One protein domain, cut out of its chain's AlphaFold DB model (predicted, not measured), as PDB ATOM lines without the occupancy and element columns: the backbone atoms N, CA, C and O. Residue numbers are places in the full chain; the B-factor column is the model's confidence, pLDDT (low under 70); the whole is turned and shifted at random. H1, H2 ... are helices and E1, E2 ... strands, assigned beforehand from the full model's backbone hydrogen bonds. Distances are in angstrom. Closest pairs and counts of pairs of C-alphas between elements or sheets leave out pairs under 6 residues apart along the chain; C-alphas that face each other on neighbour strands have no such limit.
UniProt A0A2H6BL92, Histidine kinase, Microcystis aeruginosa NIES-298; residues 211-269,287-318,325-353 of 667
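AT A GLANCE: This is residues 211 to 269, 287 to 318 and 325 to 353 of the 667 residues of the protein "Histidine kinase" of Microcystis aeruginosa NIES-298 (UniProt A0A2H6BL92). Two strongly twisted sheets stand partly face to face as a sandwich drawn out along one axis, with the turn between E4 and E5 at one end and the turn between E10 and E11 at the other. The larger sheet is curled like part of a barrel and folded back on itself, E5 and E4 facing E3, E7 and E8 across the hinge strand E6, while the helix H2 crosses over E7 and E8. The printed part has 120 residues with eleven named strands and two named helices, in the order E1 to E6, H1, E7 to E11, H2, and its class is mostly strand. The sheet orders are E3, E7, E8, E6, E5, E4 and E9, E1, E2, E11, E10, both mixed. The whole is compact, with a radius of gyration of the C-alphas of 14.0 A, but elongated in outline, spanning 45 by 29 by 26 A.

IN THESE COORDINATES: E1, residues 211 to 217, begins at C-alpha 211 at (-47.194, -44.372, -6.866) and is 18.8 A long from first to last C-alpha. E2, residues 220 to 225, leads by a tight link to E3, residues 229 to 236, 20.1 A long. E4, residues 240 to 242, E5, residues 248 to 252, and E6, residues 255 to 261, form a meander, each strand the antiparallel neighbour of the one before. H1, residues 262 to 265, follows E6 directly. After the first cut, E7, residues 287 to 294, begins at C-alpha 287 at (-41.106, -33.143, -25.465) and is 22.5 A long. E8, residues 297 to 303, is 19.1 A long, and E9, residues 305 to 312, bends by 62 degrees at residue 309. After the second cut come E10, residues 327 to 332, E11, residues 338 to 342, and H2, residues 344 to 351, 10.5 A long, which ends at C-alpha 351 at (-31.353, -27.037, -10.279).

HOW THE PARTS SIT: In the smaller sheet E1 and E2 form a hairpin, with N 213 and O 224 2.8 A apart, within hydrogen-bond range. E9 is antiparallel to E1, with N 212 and O 310 2.8 A apart. E2 and E11 are parallel, with N 342 and O 223 2.8 A apart, and E10 and E11 form a hairpin, with N 331 and O 339 2.8 A apart. The two sheets' facing parts are 10.6 A centre to centre, their planes 6 degrees apart and their strands at 26 degrees. Across them, the closest C-alphas of E1 and E8 are those of Ser 217 and Val 303, 5.0 A apart. In the larger sheet E3 and E7 are antiparallel, with N 230 and O 291 2.8 A apart, and E7 and E8 form a hairpin, with N 292 and O 299 2.8 A apart. E6 pairs in a staggered way: residues 259 to 261 with E8, parallel, N 300 and O 258 being 2.9 A apart, and residues 255 to 258 with E5, antiparallel, N 257 and O 250 being 2.8 A apart. E4 and E5 form a hairpin, with N 249 and O 241 2.8 A apart. H2 is on this sheet at a height of 8.0 A, over E8 and, only just, with 3 of its C-alphas, over E7; on the local plane it runs across E8 at 87 degrees. Its closest C-alphas to E7 are those of Leu 345 and Gly 294, 5.4 A apart. H1 and H2 only just touch, with 3 pairs of C-alphas within 8 A, the closest being Leu 265 and Leu 347 at 6.5 A. In H2 every O i to N i+4 pair is within hydrogen-bond range; H1 is too short for such a pair.

THE WHOLE: The two C-alphas farthest apart are those of Arg 244 and Asp 335, 46.2 A. Residues 270 to 286 are not printed, with 23.9 A between C-alphas 269 and 287, nor are residues 319 to 324, with 14.7 A between C-alphas 318 and 325. The links printed whole are tight. Mean pLDDT of the printed part is 82.8; residues 245, 267 to 269, 318 and 334 are under 70.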
ATOM      1  N   LYS A 211     -46.995 -44.635  -5.442       85.81
ATOM      2  CA  LYS A 211     -47.194 -44.372  -6.866       85.81
ATOM      3  C   LYS A 211     -46.038 -43.536  -7.388       85.81
ATOM      4  O   LYS A 211     -45.686 -42.532  -6.775       85.81
ATOM      5  N   ALA A 212     -45.481 -43.933  -8.520       91.00
ATOM      6  CA  ALA A 212     -44.492 -43.155  -9.234       91.00
ATOM      7  C   ALA A 212     -44.932 -42.897 -10.670       91.00
ATOM      8  O   ALA A 212     -45.526 -43.760 -11.319       91.00
ATOM      9  N   LEU A 213     -44.598 -41.711 -11.163       93.06
ATOM     10  CA  LEU A 213     -44.668 -41.375 -12.569       93.06
ATOM     11  C   LEU A 213     -43.432 -41.944 -13.272       93.06
ATOM     12  O   LEU A 213     -42.315 -41.459 -13.083       93.06
ATOM     13  N   CYS A 214     -43.633 -42.974 -14.087       91.56
ATOM     14  CA  CYS A 214     -42.585 -43.591 -14.885       91.56
ATOM     15  C   CYS A 214     -42.338 -42.763 -16.149       91.56
ATOM     16  O   CYS A 214     -43.246 -42.541 -16.954       91.56
ATOM     17  N   CYS A 215     -41.093 -42.354 -16.345       90.81
ATOM     18  CA  CYS A 215     -40.630 -41.561 -17.474       90.81
ATOM     19  C   CYS A 215     -39.459 -42.259 -18.179       90.81
ATOM     20  O   CYS A 215     -38.816 -43.153 -17.628       90.81
ATOM     21  N   VAL A 216     -39.171 -41.825 -19.400       85.94
ATOM     22  CA  VAL A 216     -37.963 -42.162 -20.152       85.94
ATOM     23  C   VAL A 216     -37.164 -40.883 -20.359       85.94
ATOM     24  O   VAL A 216     -37.726 -39.866 -20.758       85.94
ATOM     25  N   SER A 217     -35.864 -40.940 -20.094       82.62
ATOM     26  CA  SER A 217     -34.918 -39.858 -20.359       82.62
ATOM     27  C   SER A 217     -33.597 -40.443 -20.842       82.62
ATOM     28  O   SER A 217     -33.050 -41.336 -20.196       82.62
ATOM     29  N   ASN A 218     -33.081 -39.954 -21.969       75.44
ATOM     30  CA  ASN A 218     -31.929 -40.518 -22.675       75.44
ATOM     31  C   ASN A 218     -32.031 -42.043 -22.834       75.44
ATOM     32  O   ASN A 218     -31.073 -42.774 -22.587       75.44
ATOM     33  N   HIS A 219     -33.219 -42.530 -23.203       71.50
ATOM     34  CA  HIS A 219     -33.526 -43.960 -23.350       71.50
ATOM     35  C   HIS A 219     -33.441 -44.811 -22.065       71.50
ATOM     36  O   HIS A 219     -33.617 -46.027 -22.134       71.50
ATOM     37  N   ALA A 220     -33.228 -44.205 -20.896       80.12
ATOM     38  CA  ALA A 220     -33.286 -44.879 -19.603       80.12
ATOM     39  C   ALA A 220     -34.632 -44.611 -18.916       80.12
ATOM     40  O   ALA A 220     -35.156 -43.497 -18.966       80.12
ATOM     41  N   ARG A 221     -35.201 -45.632 -18.264       87.50
ATOM     42  CA  ARG A 221     -36.405 -45.463 -17.436       87.50
ATOM     43  C   ARG A 221     -36.027 -44.799 -16.115       87.50
ATOM     44  O   ARG A 221     -35.039 -45.186 -15.501       87.50
ATOM     45  N   ILE A 222     -36.838 -43.859 -15.656       91.44
ATOM     46  CA  ILE A 222     -36.725 -43.244 -14.332       91.44
ATOM     47  C   ILE A 222     -38.118 -42.985 -13.767       91.44
ATOM     48  O   ILE A 222     -39.022 -42.584 -14.496       91.44
ATOM     49  N   GLY A 223     -38.306 -43.244 -12.476       92.31
ATOM     50  CA  GLY A 223     -39.549 -42.943 -11.771       92.31
ATOM     51  C   GLY A 223     -39.422 -41.693 -10.908       92.31
ATOM     52  O   GLY A 223     -38.390 -41.489 -10.281       92.31
ATOM     53  N   PHE A 224     -40.483 -40.897 -10.804       91.75
ATOM     54  CA  PHE A 224     -40.608 -39.841  -9.792       91.75
ATOM     55  C   PHE A 224     -41.767 -40.174  -8.867       91.75
ATOM     56  O   PHE A 224     -42.825 -40.555  -9.361       91.75
ATOM     57  N   SER A 225     -41.600 -40.044  -7.546       87.81
ATOM     58  CA  SER A 225     -42.738 -40.217  -6.632       87.81
ATOM     59  C   SER A 225     -43.848 -39.239  -7.006       87.81
ATOM     60  O   SER A 225     -43.577 -38.051  -7.185       87.81
ATOM     61  N   MET A 226     -45.089 -39.722  -7.091       86.62
ATOM     62  CA  MET A 226     -46.231 -38.880  -7.448       86.62
ATOM     63  C   MET A 226     -46.455 -37.754  -6.427       86.62
ATOM     64  O   MET A 226     -46.972 -36.707  -6.787       86.62
ATOM     65  N   ASP A 227     -45.993 -37.926  -5.183       81.50
ATOM     66  CA  ASP A 227     -46.056 -36.894  -4.136       81.50
ATOM     67  C   ASP A 227     -45.272 -35.618  -4.495       81.50
ATOM     68  O   ASP A 227     -45.581 -34.540  -3.995       81.50
ATOM     69  N   GLY A 228     -44.247 -35.737  -5.345       82.94
ATOM     70  CA  GLY A 228     -43.434 -34.614  -5.813       82.94
ATOM     71  C   GLY A 228     -43.783 -34.143  -7.225       82.94
ATOM     72  O   GLY A 228     -43.095 -33.267  -7.739       82.94
ATOM     73  N   VAL A 229     -44.805 -34.719  -7.867       90.75
ATOM     74  CA  VAL A 229     -45.233 -34.367  -9.229       90.75
ATOM     75  C   VAL A 229     -46.507 -33.530  -9.160       90.75
ATOM     76  O   VAL A 229     -47.539 -33.992  -8.685       90.75
ATOM     77  N   GLU A 230     -46.444 -32.308  -9.678       90.50
ATOM     78  CA  GLU A 230     -47.569 -31.371  -9.696       90.50
ATOM     79  C   GLU A 230     -48.400 -31.474 -10.981       90.50
ATOM     80  O   GLU A 230     -49.628 -31.457 -10.941       90.50
ATOM     81  N   ASP A 231     -47.735 -31.536 -12.136       89.25
ATOM     82  CA  ASP A 231     -48.382 -31.541 -13.452       89.25
ATOM     83  C   ASP A 231     -47.458 -32.186 -14.497       89.25
ATOM     84  O   ASP A 231     -46.235 -32.222 -14.338       89.25
ATOM     85  N   VAL A 232     -48.041 -32.675 -15.592       89.81
ATOM     86  CA  VAL A 232     -47.324 -33.258 -16.732       89.81
ATOM     87  C   VAL A 232     -47.910 -32.692 -18.012       89.81
ATOM     88  O   VAL A 232     -49.111 -32.816 -18.257       89.81
ATOM     89  N   ARG A 233     -47.072 -32.086 -18.857       84.62
ATOM     90  CA  ARG A 233     -47.527 -31.490 -20.118       84.62
ATOM     91  C   ARG A 233     -46.528 -31.650 -21.244       84.62
ATOM     92  O   ARG A 233     -45.322 -31.613 -21.032       84.62
ATOM     93  N   ASP A 234     -47.056 -31.718 -22.458       82.94
ATOM     94  CA  ASP A 234     -46.257 -31.645 -23.672       82.94
ATOM     95  C   ASP A 234     -45.975 -30.183 -24.023       82.94
ATOM     96  O   ASP A 234     -46.896 -29.376 -24.180       82.94
ATOM     97  N   PHE A 235     -44.699 -29.846 -24.178       77.56
ATOM     98  CA  PHE A 235     -44.238 -28.525 -24.598       77.56
ATOM     99  C   PHE A 235     -43.501 -28.614 -25.928       77.56
ATOM    100  O   PHE A 235     -42.991 -29.667 -26.317       77.56
ATOM    101  N   ARG A 236     -43.432 -27.487 -26.638       78.88
ATOM    102  CA  ARG A 236     -42.609 -27.338 -27.840       78.88
ATOM    103  C   ARG A 236     -41.377 -26.495 -27.540       78.88
ATOM    104  O   ARG A 236     -41.381 -25.664 -26.640       78.88
ATOM    105  N   ALA A 237     -40.338 -26.630 -28.363       72.25
ATOM    106  CA  ALA A 237     -39.089 -25.875 -28.186       72.25
ATOM    107  C   ALA A 237     -39.288 -24.343 -28.171       72.25
ATOM    108  O   ALA A 237     -38.536 -23.630 -27.517       72.25
ATOM    109  N   ARG A 238     -40.330 -23.843 -28.848       74.69
ATOM    110  CA  ARG A 238     -40.713 -22.419 -28.881       74.69
ATOM    111  C   ARG A 238     -41.294 -21.879 -27.570       74.69
ATOM    112  O   ARG A 238     -41.389 -20.668 -27.417       74.69
ATOM    113  N   ASP A 239     -41.721 -22.760 -26.672       78.69
ATOM    114  CA  ASP A 239     -42.338 -22.382 -25.400       78.69
ATOM    115  C   ASP A 239     -41.274 -22.156 -24.303       78.69
ATOM    116  O   ASP A 239     -41.589 -21.639 -23.230       78.69
ATOM    117  N   ILE A 240     -40.011 -22.514 -24.583       81.00
ATOM    118  CA  ILE A 240     -38.856 -22.250 -23.720       81.00
ATOM    119  C   ILE A 240     -38.419 -20.797 -23.913       81.00
ATOM    120  O   ILE A 240     -38.077 -20.374 -25.019       81.00
ATOM    121  N   GLN A 241     -38.378 -20.046 -22.821       83.94
ATOM    122  CA  GLN A 241     -37.891 -18.670 -22.780       83.94
ATOM    123  C   GLN A 241     -36.598 -18.599 -21.967       83.94
ATOM    124  O   GLN A 241     -36.288 -19.501 -21.191       83.94
ATOM    125  N   MET A 242     -35.825 -17.534 -22.151       80.38
ATOM    126  CA  MET A 242     -34.720 -17.210 -21.252       80.38
ATOM    127  C   MET A 242     -35.157 -16.080 -20.331       80.38
ATOM    128  O   MET A 242     -35.690 -15.076 -20.802       80.38
ATOM    129  N   ASP A 243     -34.938 -16.248 -19.032       76.69
ATOM    130  CA  ASP A 243     -35.125 -15.169 -18.066       76.69
ATOM    131  C   ASP A 243     -33.970 -14.149 -18.150       76.69
ATOM    132  O   ASP A 243     -32.951 -14.375 -18.811       76.69
ATOM    133  N   ARG A 244     -34.109 -13.019 -17.451       70.38
ATOM    134  CA  ARG A 244     -33.151 -11.904 -17.369       70.38
ATOM    135  C   ARG A 244     -31.745 -12.321 -16.926       70.38
ATOM    136  O   ARG A 244     -30.787 -11.609 -17.204       70.38
ATOM    137  N   GLU A 245     -31.621 -13.471 -16.275       68.44
ATOM    138  CA  GLU A 245     -30.367 -14.051 -15.780       68.44
ATOM    139  C   GLU A 245     -29.798 -15.145 -16.707       68.44
ATOM    140  O   GLU A 245     -28.859 -15.848 -16.344       68.44
ATOM    141  N   GLY A 246     -30.373 -15.331 -17.903       71.19
ATOM    142  CA  GLY A 246     -29.916 -16.314 -18.896       71.19
ATOM    143  C   GLY A 246     -30.320 -17.764 -18.600       71.19
ATOM    144  O   GLY A 246     -29.894 -18.680 -19.304       71.19
ATOM    145  N   ARG A 247     -31.153 -17.995 -17.578       77.69
ATOM    146  CA  ARG A 247     -31.687 -19.320 -17.229       77.69
ATOM    147  C   ARG A 247     -32.861 -19.673 -18.140       77.69
ATOM    148  O   ARG A 247     -33.680 -18.812 -18.459       77.69
ATOM    149  N   ARG A 248     -32.941 -20.934 -18.572       85.50
ATOM    150  CA  ARG A 248     -34.081 -21.423 -19.360       85.50
ATOM    151  C   ARG A 248     -35.298 -21.549 -18.448       85.50
ATOM    152  O   ARG A 248     -35.185 -22.077 -17.345       85.50
ATOM    153  N   CYS A 249     -36.448 -21.099 -18.926       86.56
ATOM    154  CA  CYS A 249     -37.695 -21.080 -18.181       86.56
ATOM    155  C   CYS A 249     -38.893 -21.439 -19.065       86.56
ATOM    156  O   CYS A 249     -38.865 -21.241 -20.279       86.56
ATOM    157  N   VAL A 250     -39.967 -21.924 -18.445       87.25
ATOM    158  CA  VAL A 250     -41.246 -22.212 -19.110       87.25
ATOM    159  C   VAL A 250     -42.404 -21.565 -18.363       87.25
ATOM    160  O   VAL A 250     -42.367 -21.409 -17.144       87.25
ATOM    161  N   PHE A 251     -43.439 -21.171 -19.100       85.38
ATOM    162  CA  PHE A 251     -44.620 -20.539 -18.523       85.38
ATOM    163  C   PHE A 251     -45.649 -21.598 -18.117       85.38
ATOM    164  O   PHE A 251     -46.136 -22.354 -18.958       85.38
ATOM    165  N   TRP A 252     -46.001 -21.646 -16.834       86.75
ATOM    166  CA  TRP A 252     -46.971 -22.590 -16.282       86.75
ATOM    167  C   TRP A 252     -47.908 -21.872 -15.307       86.75
ATOM    168  O   TRP A 252     -47.459 -21.199 -14.386       86.75
ATOM    169  N   GLN A 253     -49.223 -21.972 -15.543       82.50
ATOM    170  CA  GLN A 253     -50.277 -21.347 -14.722       82.50
ATOM    171  C   GLN A 253     -50.003 -19.875 -14.348       82.50
ATOM    172  O   GLN A 253     -50.185 -19.455 -13.210       82.50
ATOM    173  N   ASN A 254     -49.565 -19.077 -15.326       79.38
ATOM    174  CA  ASN A 254     -49.240 -17.656 -15.153       79.38
ATOM    175  C   ASN A 254     -47.979 -17.355 -14.317       79.38
ATOM    176  O   ASN A 254     -47.746 -16.203 -13.954       79.38
ATOM    177  N   THR A 255     -47.156 -18.372 -14.050       83.94
ATOM    178  CA  THR A 255     -45.868 -18.273 -13.355       83.94
ATOM    179  C   THR A 255     -44.740 -18.738 -14.276       83.94
ATOM    180  O   THR A 255     -44.898 -19.682 -15.053       83.94
ATOM    181  N   LEU A 256     -43.589 -18.071 -14.202       85.94
ATOM    182  CA  LEU A 256     -42.385 -18.479 -14.917       85.94
ATOM    183  C   LEU A 256     -41.607 -19.487 -14.056       85.94
ATOM    184  O   LEU A 256     -41.182 -19.149 -12.954       85.94
ATOM    185  N   LEU A 257     -41.436 -20.718 -14.541       87.94
ATOM    186  CA  LEU A 257     -40.731 -21.785 -13.826       87.94
ATOM    187  C   LEU A 257     -39.334 -22.024 -14.408       87.94
ATOM    188  O   LEU A 257     -39.188 -21.990 -15.634       87.94
ATOM    189  N   PRO A 258     -38.314 -22.314 -13.575       88.25
ATOM    190  CA  PRO A 258     -37.013 -22.751 -14.063       88.25
ATOM    191  C   PRO A 258     -37.164 -24.073 -14.818       88.25
ATOM    192  O   PRO A 258     -37.870 -24.976 -14.374       88.25
ATOM    193  N   PHE A 259     -36.502 -24.165 -15.967       88.56
ATOM    194  CA  PHE A 259     -36.566 -25.303 -16.873       88.56
ATOM    195  C   PHE A 259     -35.187 -25.928 -17.045       88.56
ATOM    196  O   PHE A 259     -34.245 -25.242 -17.453       88.56
ATOM    197  N   GLN A 260     -35.077 -27.233 -16.797       87.56
ATOM    198  CA  GLN A 260     -33.854 -27.990 -17.053       87.56
ATOM    199  C   GLN A 260     -34.150 -29.377 -17.644       87.56
ATOM    200  O   GLN A 260     -35.063 -30.069 -17.186       87.56
ATOM    201  N   PRO A 261     -33.382 -29.819 -18.655       87.69
ATOM    202  CA  PRO A 261     -33.344 -31.220 -19.049       87.69
ATOM    203  C   PRO A 261     -32.925 -32.106 -17.882       87.69
ATOM    204  O   PRO A 261     -31.970 -31.791 -17.170       87.69
ATOM    205  N   LEU A 262     -33.589 -33.251 -17.711       86.75
ATOM    206  CA  LEU A 262     -33.200 -34.206 -16.672       86.75
ATOM    207  C   LEU A 262     -31.752 -34.696 -16.842       86.75
ATOM    208  O   LEU A 262     -31.068 -34.971 -15.861       86.75
ATOM    209  N   SER A 263     -31.273 -34.749 -18.086       82.19
ATOM    210  CA  SER A 263     -29.884 -35.065 -18.425       82.19
ATOM    211  C   SER A 263     -28.858 -34.110 -17.823       82.19
ATOM    212  O   SER A 263     -27.716 -34.506 -17.626       82.19
ATOM    213  N   ASP A 264     -29.250 -32.862 -17.570       82.75
ATOM    214  CA  ASP A 264     -28.353 -31.828 -17.053       82.75
ATOM    215  C   ASP A 264     -28.331 -31.864 -15.516       82.75
ATOM    216  O   ASP A 264     -27.324 -31.522 -14.897       82.75
ATOM    217  N   LEU A 265     -29.426 -32.333 -14.905       81.50
ATOM    218  CA  LEU A 265     -29.555 -32.542 -13.461       81.50
ATOM    219  C   LEU A 265     -28.823 -33.797 -12.982       81.50
ATOM    220  O   LEU A 265     -28.258 -33.813 -11.892       81.50
ATOM    221  N   LEU A 266     -28.834 -34.854 -13.795       79.50
ATOM    222  CA  LEU A 266     -28.190 -36.124 -13.488       79.50
ATOM    223  C   LEU A 266     -26.916 -36.264 -14.326       79.50
ATOM    224  O   LEU A 266     -26.957 -36.560 -15.517       79.50
ATOM    225  N   SER A 267     -25.758 -36.061 -13.693       64.69
ATOM    226  CA  SER A 267     -24.459 -36.244 -14.347       64.69
ATOM    227  C   SER A 267     -24.156 -37.731 -14.533       64.69
ATOM    228  O   SER A 267     -23.722 -38.417 -13.609       64.69
ATOM    229  N   TYR A 268     -24.364 -38.243 -15.743       59.50
ATOM    230  CA  TYR A 268     -23.962 -39.601 -16.096       59.50
ATOM    231  C   TYR A 268     -22.503 -39.614 -16.572       59.50
ATOM    232  O   TYR A 268     -22.178 -39.028 -17.602       59.50
ATOM    233  N   ASN A 269     -21.629 -40.374 -15.901       41.94
ATOM    234  CA  ASN A 269     -20.261 -40.635 -16.392       41.94
ATOM    235  C   ASN A 269     -20.231 -41.492 -17.674       41.94
ATOM    236  O   ASN A 269     -19.169 -41.749 -18.238       41.94
ATOM    237  N   PHE A 287     -41.672 -32.356 -26.563       75.56
ATOM    238  CA  PHE A 287     -41.106 -33.143 -25.465       75.56
ATOM    239  C   PHE A 287     -42.010 -33.001 -24.239       75.56
ATOM    240  O   PHE A 287     -42.718 -31.998 -24.096       75.56
ATOM    241  N   ALA A 288     -41.990 -33.999 -23.360       84.94
ATOM    242  CA  ALA A 288     -42.774 -33.956 -22.139       84.94
ATOM    243  C   ALA A 288     -42.009 -33.193 -21.049       84.94
ATOM    244  O   ALA A 288     -40.805 -33.375 -20.857       84.94
ATOM    245  N   ILE A 289     -42.719 -32.333 -20.328       89.94
ATOM    246  CA  ILE A 289     -42.235 -31.662 -19.128       89.94
ATOM    247  C   ILE A 289     -43.008 -32.206 -17.935       89.94
ATOM    248  O   ILE A 289     -44.241 -32.200 -17.923       89.94
ATOM    249  N   VAL A 290     -42.267 -32.628 -16.918       91.88
ATOM    250  CA  VAL A 290     -42.789 -32.966 -15.596       91.88
ATOM    251  C   VAL A 290     -42.538 -31.773 -14.679       91.88
ATOM    252  O   VAL A 290     -41.401 -31.321 -14.539       91.88
ATOM    253  N   ILE A 291     -43.597 -31.239 -14.074       92.62
ATOM    254  CA  ILE A 291     -43.500 -30.167 -13.082       92.62
ATOM    255  C   ILE A 291     -43.323 -30.814 -11.713       92.62
ATOM    256  O   ILE A 291     -44.225 -31.479 -11.209       92.62
ATOM    257  N   LEU A 292     -42.145 -30.626 -11.133       91.19
ATOM    258  CA  LEU A 292     -41.779 -31.137  -9.824       91.19
ATOM    259  C   LEU A 292     -41.979 -30.070  -8.744       91.19
ATOM    260  O   LEU A 292     -41.671 -28.897  -8.968       91.19
ATOM    261  N   ARG A 293     -42.455 -30.482  -7.565       86.75
ATOM    262  CA  ARG A 293     -42.698 -29.611  -6.406       86.75
ATOM    263  C   ARG A 293     -41.909 -30.079  -5.184       86.75
ATOM    264  O   ARG A 293     -41.999 -31.233  -4.777       86.75
ATOM    265  N   GLY A 294     -41.204 -29.139  -4.558       79.06
ATOM    266  CA  GLY A 294     -40.502 -29.314  -3.288       79.06
ATOM    267  C   GLY A 294     -40.743 -28.115  -2.376       79.06
ATOM    268  O   GLY A 294     -40.105 -27.071  -2.527       79.06
ATOM    269  N   GLY A 295     -41.693 -28.240  -1.445       75.44
ATOM    270  CA  GLY A 295     -42.153 -27.113  -0.626       75.44
ATOM    271  C   GLY A 295     -42.733 -25.989  -1.494       75.44
ATOM    272  O   GLY A 295     -43.651 -26.222  -2.282       75.44
ATOM    273  N   ASN A 296     -42.164 -24.786  -1.380       73.94
ATOM    274  CA  ASN A 296     -42.555 -23.616  -2.180       73.94
ATOM    275  C   ASN A 296     -41.836 -23.529  -3.539       73.94
ATOM    276  O   ASN A 296     -42.143 -22.644  -4.336       73.94
ATOM    277  N   ASN A 297     -40.891 -24.431  -3.822       82.12
ATOM    278  CA  ASN A 297     -40.115 -24.412  -5.056       82.12
ATOM    279  C   ASN A 297     -40.730 -25.345  -6.105       82.12
ATOM    280  O   ASN A 297     -41.099 -26.482  -5.805       82.12
ATOM    281  N   LEU A 298     -40.790 -24.862  -7.344       88.38
ATOM    282  CA  LEU A 298     -41.269 -25.599  -8.509       88.38
ATOM    283  C   LEU A 298     -40.161 -25.668  -9.563       88.38
ATOM    284  O   LEU A 298     -39.466 -24.679  -9.801       88.38
ATOM    285  N   LEU A 299     -40.021 -26.824 -10.207       90.81
ATOM    286  CA  LEU A 299     -39.036 -27.070 -11.259       90.81
ATOM    287  C   LEU A 299     -39.701 -27.764 -12.446       90.81
ATOM    288  O   LEU A 299     -40.372 -28.778 -12.282       90.81
ATOM    289  N   ALA A 300     -39.479 -27.244 -13.648       91.88
ATOM    290  CA  ALA A 300     -39.890 -27.893 -14.881       91.88
ATOM    291  C   ALA A 300     -38.751 -28.773 -15.412       91.88
ATOM    292  O   ALA A 300     -37.710 -28.270 -15.840       91.88
ATOM    293  N   VAL A 301     -38.959 -30.088 -15.400       91.75
ATOM    294  CA  VAL A 301     -37.976 -31.073 -15.858       91.75
ATOM    295  C   VAL A 301     -38.393 -31.647 -17.203       91.75
ATOM    296  O   VAL A 301     -39.476 -32.214 -17.327       91.75
ATOM    297  N   GLN A 302     -37.531 -31.531 -18.213       90.56
ATOM    298  CA  GLN A 302     -37.758 -32.194 -19.499       90.56
ATOM    299  C   GLN A 302     -37.388 -33.680 -19.422       90.56
ATOM    300  O   GLN A 302     -36.290 -34.034 -18.985       90.56
ATOM    301  N   VAL A 303     -38.286 -34.517 -19.939       88.75
ATOM    302  CA  VAL A 303     -38.100 -35.954 -20.181       88.75
ATOM    303  C   VAL A 303     -38.460 -36.285 -21.635       88.75
ATOM    304  O   VAL A 303     -39.189 -35.540 -22.294       88.75
ATOM    305  N   ASP A 304     -37.960 -37.405 -22.158       83.62
ATOM    306  CA  ASP A 304     -38.247 -37.817 -23.540       83.62
ATOM    307  C   ASP A 304     -39.706 -38.246 -23.689       83.62
ATOM    308  O   ASP A 304     -40.387 -37.881 -24.647       83.62
ATOM    309  N   GLN A 305     -40.183 -39.043 -22.731       84.56
ATOM    310  CA  GLN A 305     -41.522 -39.610 -22.754       84.56
ATOM    311  C   GLN A 305     -42.014 -39.904 -21.339       84.56
ATOM    312  O   GLN A 305     -41.270 -40.414 -20.504       84.56
ATOM    313  N   VAL A 306     -43.301 -39.672 -21.097       88.56
ATOM    314  CA  VAL A 306     -43.996 -40.164 -19.904       88.56
ATOM    315  C   VAL A 306     -44.700 -41.471 -20.256       88.56
ATOM    316  O   VAL A 306     -45.483 -41.529 -21.202       88.56
ATOM    317  N   ILE A 307     -44.380 -42.539 -19.526       86.56
ATOM    318  CA  ILE A 307     -44.973 -43.870 -19.717       86.56
ATOM    319  C   ILE A 307     -46.337 -43.925 -19.024       86.56
ATOM    320  O   ILE A 307     -47.310 -44.393 -19.611       86.56
ATOM    321  N   GLY A 308     -46.403 -43.447 -17.778       86.62
ATOM    322  CA  GLY A 308     -47.616 -43.441 -16.964       86.62
ATOM    323  C   GLY A 308     -47.335 -43.668 -15.482       86.62
ATOM    324  O   GLY A 308     -46.185 -43.728 -15.052       86.62
ATOM    325  N   GLU A 309     -48.402 -43.794 -14.699       89.81
ATOM    326  CA  GLU A 309     -48.320 -44.068 -13.265       89.81
ATOM    327  C   GLU A 309     -48.178 -45.566 -12.986       89.81
ATOM    328  O   GLU A 309     -48.907 -46.391 -13.544       89.81
ATOM    329  N   GLN A 310     -47.279 -45.918 -12.069       84.94
ATOM    330  CA  GLN A 310     -47.109 -47.285 -11.596       84.94
ATOM    331  C   GLN A 310     -46.889 -47.326 -10.083       84.94
ATOM    332  O   GLN A 310     -46.201 -46.487  -9.506       84.94
ATOM    333  N   GLU A 311     -47.464 -48.334  -9.431       84.75
ATOM    334  CA  GLU A 311     -47.152 -48.665  -8.043       84.75
ATOM    335  C   GLU A 311     -45.773 -49.329  -7.974       84.75
ATOM    336  O   GLU A 311     -45.537 -50.365  -8.599       84.75
ATOM    337  N   ILE A 312     -44.857 -48.710  -7.234       84.75
ATOM    338  CA  ILE A 312     -43.473 -49.153  -7.099       84.75
ATOM    339  C   ILE A 312     -43.062 -49.266  -5.635       84.75
ATOM    340  O   ILE A 312     -43.584 -48.579  -4.754       84.75
ATOM    341  N   VAL A 313     -42.058 -50.107  -5.400       82.81
ATOM    342  CA  VAL A 313     -41.347 -50.211  -4.124       82.81
ATOM    343  C   VAL A 313     -39.980 -49.572  -4.306       82.81
ATOM    344  O   VAL A 313     -39.163 -50.103  -5.060       82.81
ATOM    345  N   ILE A 314     -39.718 -48.447  -3.644       82.00
ATOM    346  CA  ILE A 314     -38.376 -47.850  -3.660       82.00
ATOM    347  C   ILE A 314     -37.525 -48.594  -2.636       82.00
ATOM    348  O   ILE A 314     -37.842 -48.592  -1.446       82.00
ATOM    349  N   LYS A 315     -36.453 -49.220  -3.108       78.88
ATOM    350  CA  LYS A 315     -35.400 -49.810  -2.289       78.88
ATOM    351  C   LYS A 315     -34.234 -48.834  -2.214       78.88
ATOM    352  O   LYS A 315     -33.850 -48.249  -3.230       78.88
ATOM    353  N   GLN A 316     -33.690 -48.670  -1.015       74.00
ATOM    354  CA  GLN A 316     -32.458 -47.918  -0.819       74.00
ATOM    355  C   GLN A 316     -31.290 -48.684  -1.446       74.00
ATOM    356  O   GLN A 316     -31.281 -49.916  -1.475       74.00
ATOM    357  N   ILE A 317     -30.333 -47.948  -2.004       72.31
ATOM    358  CA  ILE A 317     -29.115 -48.534  -2.562       72.31
ATOM    359  C   ILE A 317     -28.151 -48.726  -1.388       72.31
ATOM    360  O   ILE A 317     -27.515 -47.778  -0.940       72.31
ATOM    361  N   GLU A 318     -28.097 -49.946  -0.856       55.62
ATOM    362  CA  GLU A 318     -27.224 -50.323   0.260       55.62
ATOM    363  C   GLU A 318     -25.914 -50.928  -0.273       55.62
ATOM    364  O   GLU A 318     -25.930 -51.819  -1.122       55.62
ATOM    365  N   ALA A 325     -26.191 -38.398  -6.464       78.44
ATOM    366  CA  ALA A 325     -26.956 -37.177  -6.243       78.44
ATOM    367  C   ALA A 325     -28.172 -37.108  -7.183       78.44
ATOM    368  O   ALA A 325     -28.054 -37.368  -8.383       78.44
ATOM    369  N   GLY A 326     -29.342 -36.795  -6.627       80.69
ATOM    370  CA  GLY A 326     -30.609 -36.714  -7.360       80.69
ATOM    371  C   GLY A 326     -31.373 -38.039  -7.495       80.69
ATOM    372  O   GLY A 326     -32.423 -38.059  -8.136       80.69
ATOM    373  N   ILE A 327     -30.897 -39.145  -6.902       86.56
ATOM    374  CA  ILE A 327     -31.547 -40.470  -6.951       86.56
ATOM    375  C   ILE A 327     -31.929 -40.951  -5.551       86.56
ATOM    376  O   ILE A 327     -31.064 -41.334  -4.776       86.56
ATOM    377  N   ALA A 328     -33.222 -41.042  -5.244       82.00
ATOM    378  CA  ALA A 328     -33.738 -41.487  -3.946       82.00
ATOM    379  C   ALA A 328     -33.546 -42.992  -3.689       82.00
ATOM    380  O   ALA A 328     -33.561 -43.432  -2.542       82.00
ATOM    381  N   GLY A 329     -33.409 -43.791  -4.748       83.50
ATOM    382  CA  GLY A 329     -33.233 -45.238  -4.669       83.50
ATOM    383  C   GLY A 329     -33.529 -45.914  -6.003       83.50
ATOM    384  O   GLY A 329     -33.464 -45.288  -7.062       83.50
ATOM    385  N   ALA A 330     -33.886 -47.194  -5.964       87.81
ATOM    386  CA  ALA A 330     -34.233 -47.961  -7.156       87.81
ATOM    387  C   ALA A 330     -35.418 -48.899  -6.910       87.81
ATOM    388  O   ALA A 330     -35.687 -49.321  -5.788       87.81
ATOM    389  N   THR A 331     -36.128 -49.252  -7.975       87.75
ATOM    390  CA  THR A 331     -37.185 -50.263  -7.950       87.75
ATOM    391  C   THR A 331     -36.922 -51.333  -9.000       87.75
ATOM    392  O   THR A 331     -36.247 -51.078  -9.994       87.75
ATOM    393  N   VAL A 332     -37.441 -52.538  -8.781       85.31
ATOM    394  CA  VAL A 332     -37.352 -53.643  -9.744       85.31
ATOM    395  C   VAL A 332     -38.726 -53.807 -10.381       85.31
ATOM    396  O   VAL A 332     -39.712 -54.031  -9.679       85.31
ATOM    397  N   LEU A 333     -38.794 -53.648 -11.699       81.56
ATOM    398  CA  LEU A 333     -40.021 -53.776 -12.479       81.56
ATOM    399  C   LEU A 333     -40.389 -55.255 -12.685       81.56
ATOM    400  O   LEU A 333     -39.591 -56.158 -12.446       81.56
ATOM    401  N   GLY A 334     -41.618 -55.520 -13.142       68.50
ATOM    402  CA  GLY A 334     -42.114 -56.889 -13.350       68.50
ATOM    403  C   GLY A 334     -41.361 -57.688 -14.424       68.50
ATOM    404  O   GLY A 334     -41.466 -58.908 -14.454       68.50
ATOM    405  N   ASP A 335     -40.596 -57.010 -15.283       75.12
ATOM    406  CA  ASP A 335     -39.689 -57.597 -16.278       75.12
ATOM    407  C   ASP A 335     -38.270 -57.849 -15.723       75.12
ATOM    408  O   ASP A 335     -37.382 -58.258 -16.465       75.12
ATOM    409  N   GLY A 336     -38.044 -57.602 -14.428       72.88
ATOM    410  CA  GLY A 336     -36.742 -57.724 -13.770       72.88
ATOM    411  C   GLY A 336     -35.813 -56.529 -13.995       72.88
ATOM    412  O   GLY A 336     -34.736 -56.484 -13.401       72.88
ATOM    413  N   THR A 337     -36.209 -55.541 -14.806       79.12
ATOM    414  CA  THR A 337     -35.380 -54.353 -15.043       79.12
ATOM    415  C   THR A 337     -35.353 -53.446 -13.817       79.12
ATOM    416  O   THR A 337     -36.364 -53.242 -13.138       79.12
ATOM    417  N   VAL A 338     -34.178 -52.891 -13.519       85.62
ATOM    418  CA  VAL A 338     -34.006 -51.935 -12.422       85.62
ATOM    419  C   VAL A 338     -34.291 -50.533 -12.946       85.62
ATOM    420  O   VAL A 338     -33.665 -50.079 -13.901       85.62
ATOM    421  N   MET A 339     -35.229 -49.842 -12.309       90.00
ATOM    422  CA  MET A 339     -35.572 -48.459 -12.610       90.00
ATOM    423  C   MET A 339     -35.153 -47.560 -11.437       90.00
ATOM    424  O   MET A 339     -35.669 -47.740 -10.329       90.00
ATOM    425  N   PRO A 340     -34.234 -46.597 -11.634       89.81
ATOM    426  CA  PRO A 340     -33.918 -45.604 -10.616       89.81
ATOM    427  C   PRO A 340     -35.132 -44.725 -10.304       89.81
ATOM    428  O   PRO A 340     -35.975 -44.463 -11.169       89.81
ATOM    429  N   VAL A 341     -35.208 -44.254  -9.063       90.19
ATOM    430  CA  VAL A 341     -36.250 -43.337  -8.600       90.19
ATOM    431  C   VAL A 341     -35.604 -42.005  -8.249       90.19
ATOM    432  O   VAL A 341     -34.726 -41.958  -7.390       90.19
ATOM    433  N   GLY A 342     -36.007 -40.936  -8.933       88.50
ATOM    434  CA  GLY A 342     -35.472 -39.591  -8.748       88.50
ATOM    435  C   GLY A 342     -35.888 -38.983  -7.409       88.50
ATOM    436  O   GLY A 342     -37.046 -39.086  -7.002       88.50
ATOM    437  N   ASP A 343     -34.935 -38.342  -6.739       86.69
ATOM    438  CA  ASP A 343     -35.170 -37.560  -5.526       86.69
ATOM    439  C   ASP A 343     -35.596 -36.141  -5.913       86.69
ATOM    440  O   ASP A 343     -34.787 -35.328  -6.352       86.69
ATOM    441  N   VAL A 344     -36.892 -35.851  -5.800       87.00
ATOM    442  CA  VAL A 344     -37.465 -34.580  -6.264       87.00
ATOM    443  C   VAL A 344     -36.865 -33.375  -5.536       87.00
ATOM    444  O   VAL A 344     -36.598 -32.355  -6.171       87.00
ATOM    445  N   LEU A 345     -36.632 -33.487  -4.227       82.56
ATOM    446  CA  LEU A 345     -36.080 -32.388  -3.432       82.56
ATOM    447  C   LEU A 345     -34.635 -32.110  -3.841       82.56
ATOM    448  O   LEU A 345     -34.282 -30.971  -4.141       82.56
ATOM    449  N   GLU A 346     -33.831 -33.167  -3.947       81.94
ATOM    450  CA  GLU A 346     -32.425 -33.058  -4.328       81.94
ATOM    451  C   GLU A 346     -32.264 -32.526  -5.763       81.94
ATOM    452  O   GLU A 346     -31.411 -31.680  -6.018       81.94
ATOM    453  N   LEU A 347     -33.137 -32.930  -6.695       86.38
ATOM    454  CA  LEU A 347     -33.164 -32.393  -8.062       86.38
ATOM    455  C   LEU A 347     -33.480 -30.889  -8.095       86.38
ATOM    456  O   LEU A 347     -32.874 -30.155  -8.876       86.38
ATOM    457  N   ILE A 348     -34.391 -30.410  -7.244       83.94
ATOM    458  CA  ILE A 348     -34.700 -28.976  -7.111       83.94
ATOM    459  C   ILE A 348     -33.508 -28.212  -6.517       83.94
ATOM    460  O   ILE A 348     -33.197 -27.097  -6.958       83.94
ATOM    461  N   ASP A 349     -32.809 -28.794  -5.546       80.56
ATOM    462  CA  ASP A 349     -31.632 -28.175  -4.933       80.56
ATOM    463  C   ASP A 349     -30.435 -28.119  -5.895       80.56
ATOM    464  O   ASP A 349     -29.745 -27.095  -5.945       80.56
ATOM    465  N   ILE A 350     -30.242 -29.151  -6.726       82.38
ATOM    466  CA  ILE A 350     -29.270 -29.160  -7.833       82.38
ATOM    467  C   ILE A 350     -29.629 -28.073  -8.855       82.38
ATOM    468  O   ILE A 350     -28.785 -27.245  -9.204       82.38
ATOM    469  N   ALA A 351     -30.892 -28.013  -9.291       82.25
ATOM    470  CA  ALA A 351     -31.353 -27.037 -10.279       82.25
ATOM    471  C   ALA A 351     -31.193 -25.584  -9.805       82.25
ATOM    472  O   ALA A 351     -30.890 -24.687 -10.594       82.25
ATOM    473  N   SER A 352     -31.408 -25.348  -8.508       78.69
ATOM    474  CA  SER A 352     -31.268 -24.031  -7.879       78.69
ATOM    475  C   SER A 352     -29.829 -23.688  -7.478       78.69
ATOM    476  O   SER A 352     -29.582 -22.577  -7.013       78.69
ATOM    477  N   GLY A 353     -28.871 -24.603  -7.678       70.00
ATOM    478  CA  GLY A 353     -27.459 -24.408  -7.343       70.00
ATOM    479  C   GLY A 353     -27.154 -24.422  -5.840       70.00
ATOM    480  O   GLY A 353     -26.035 -24.080  -5.452       70.00
TER     481      GLY A 353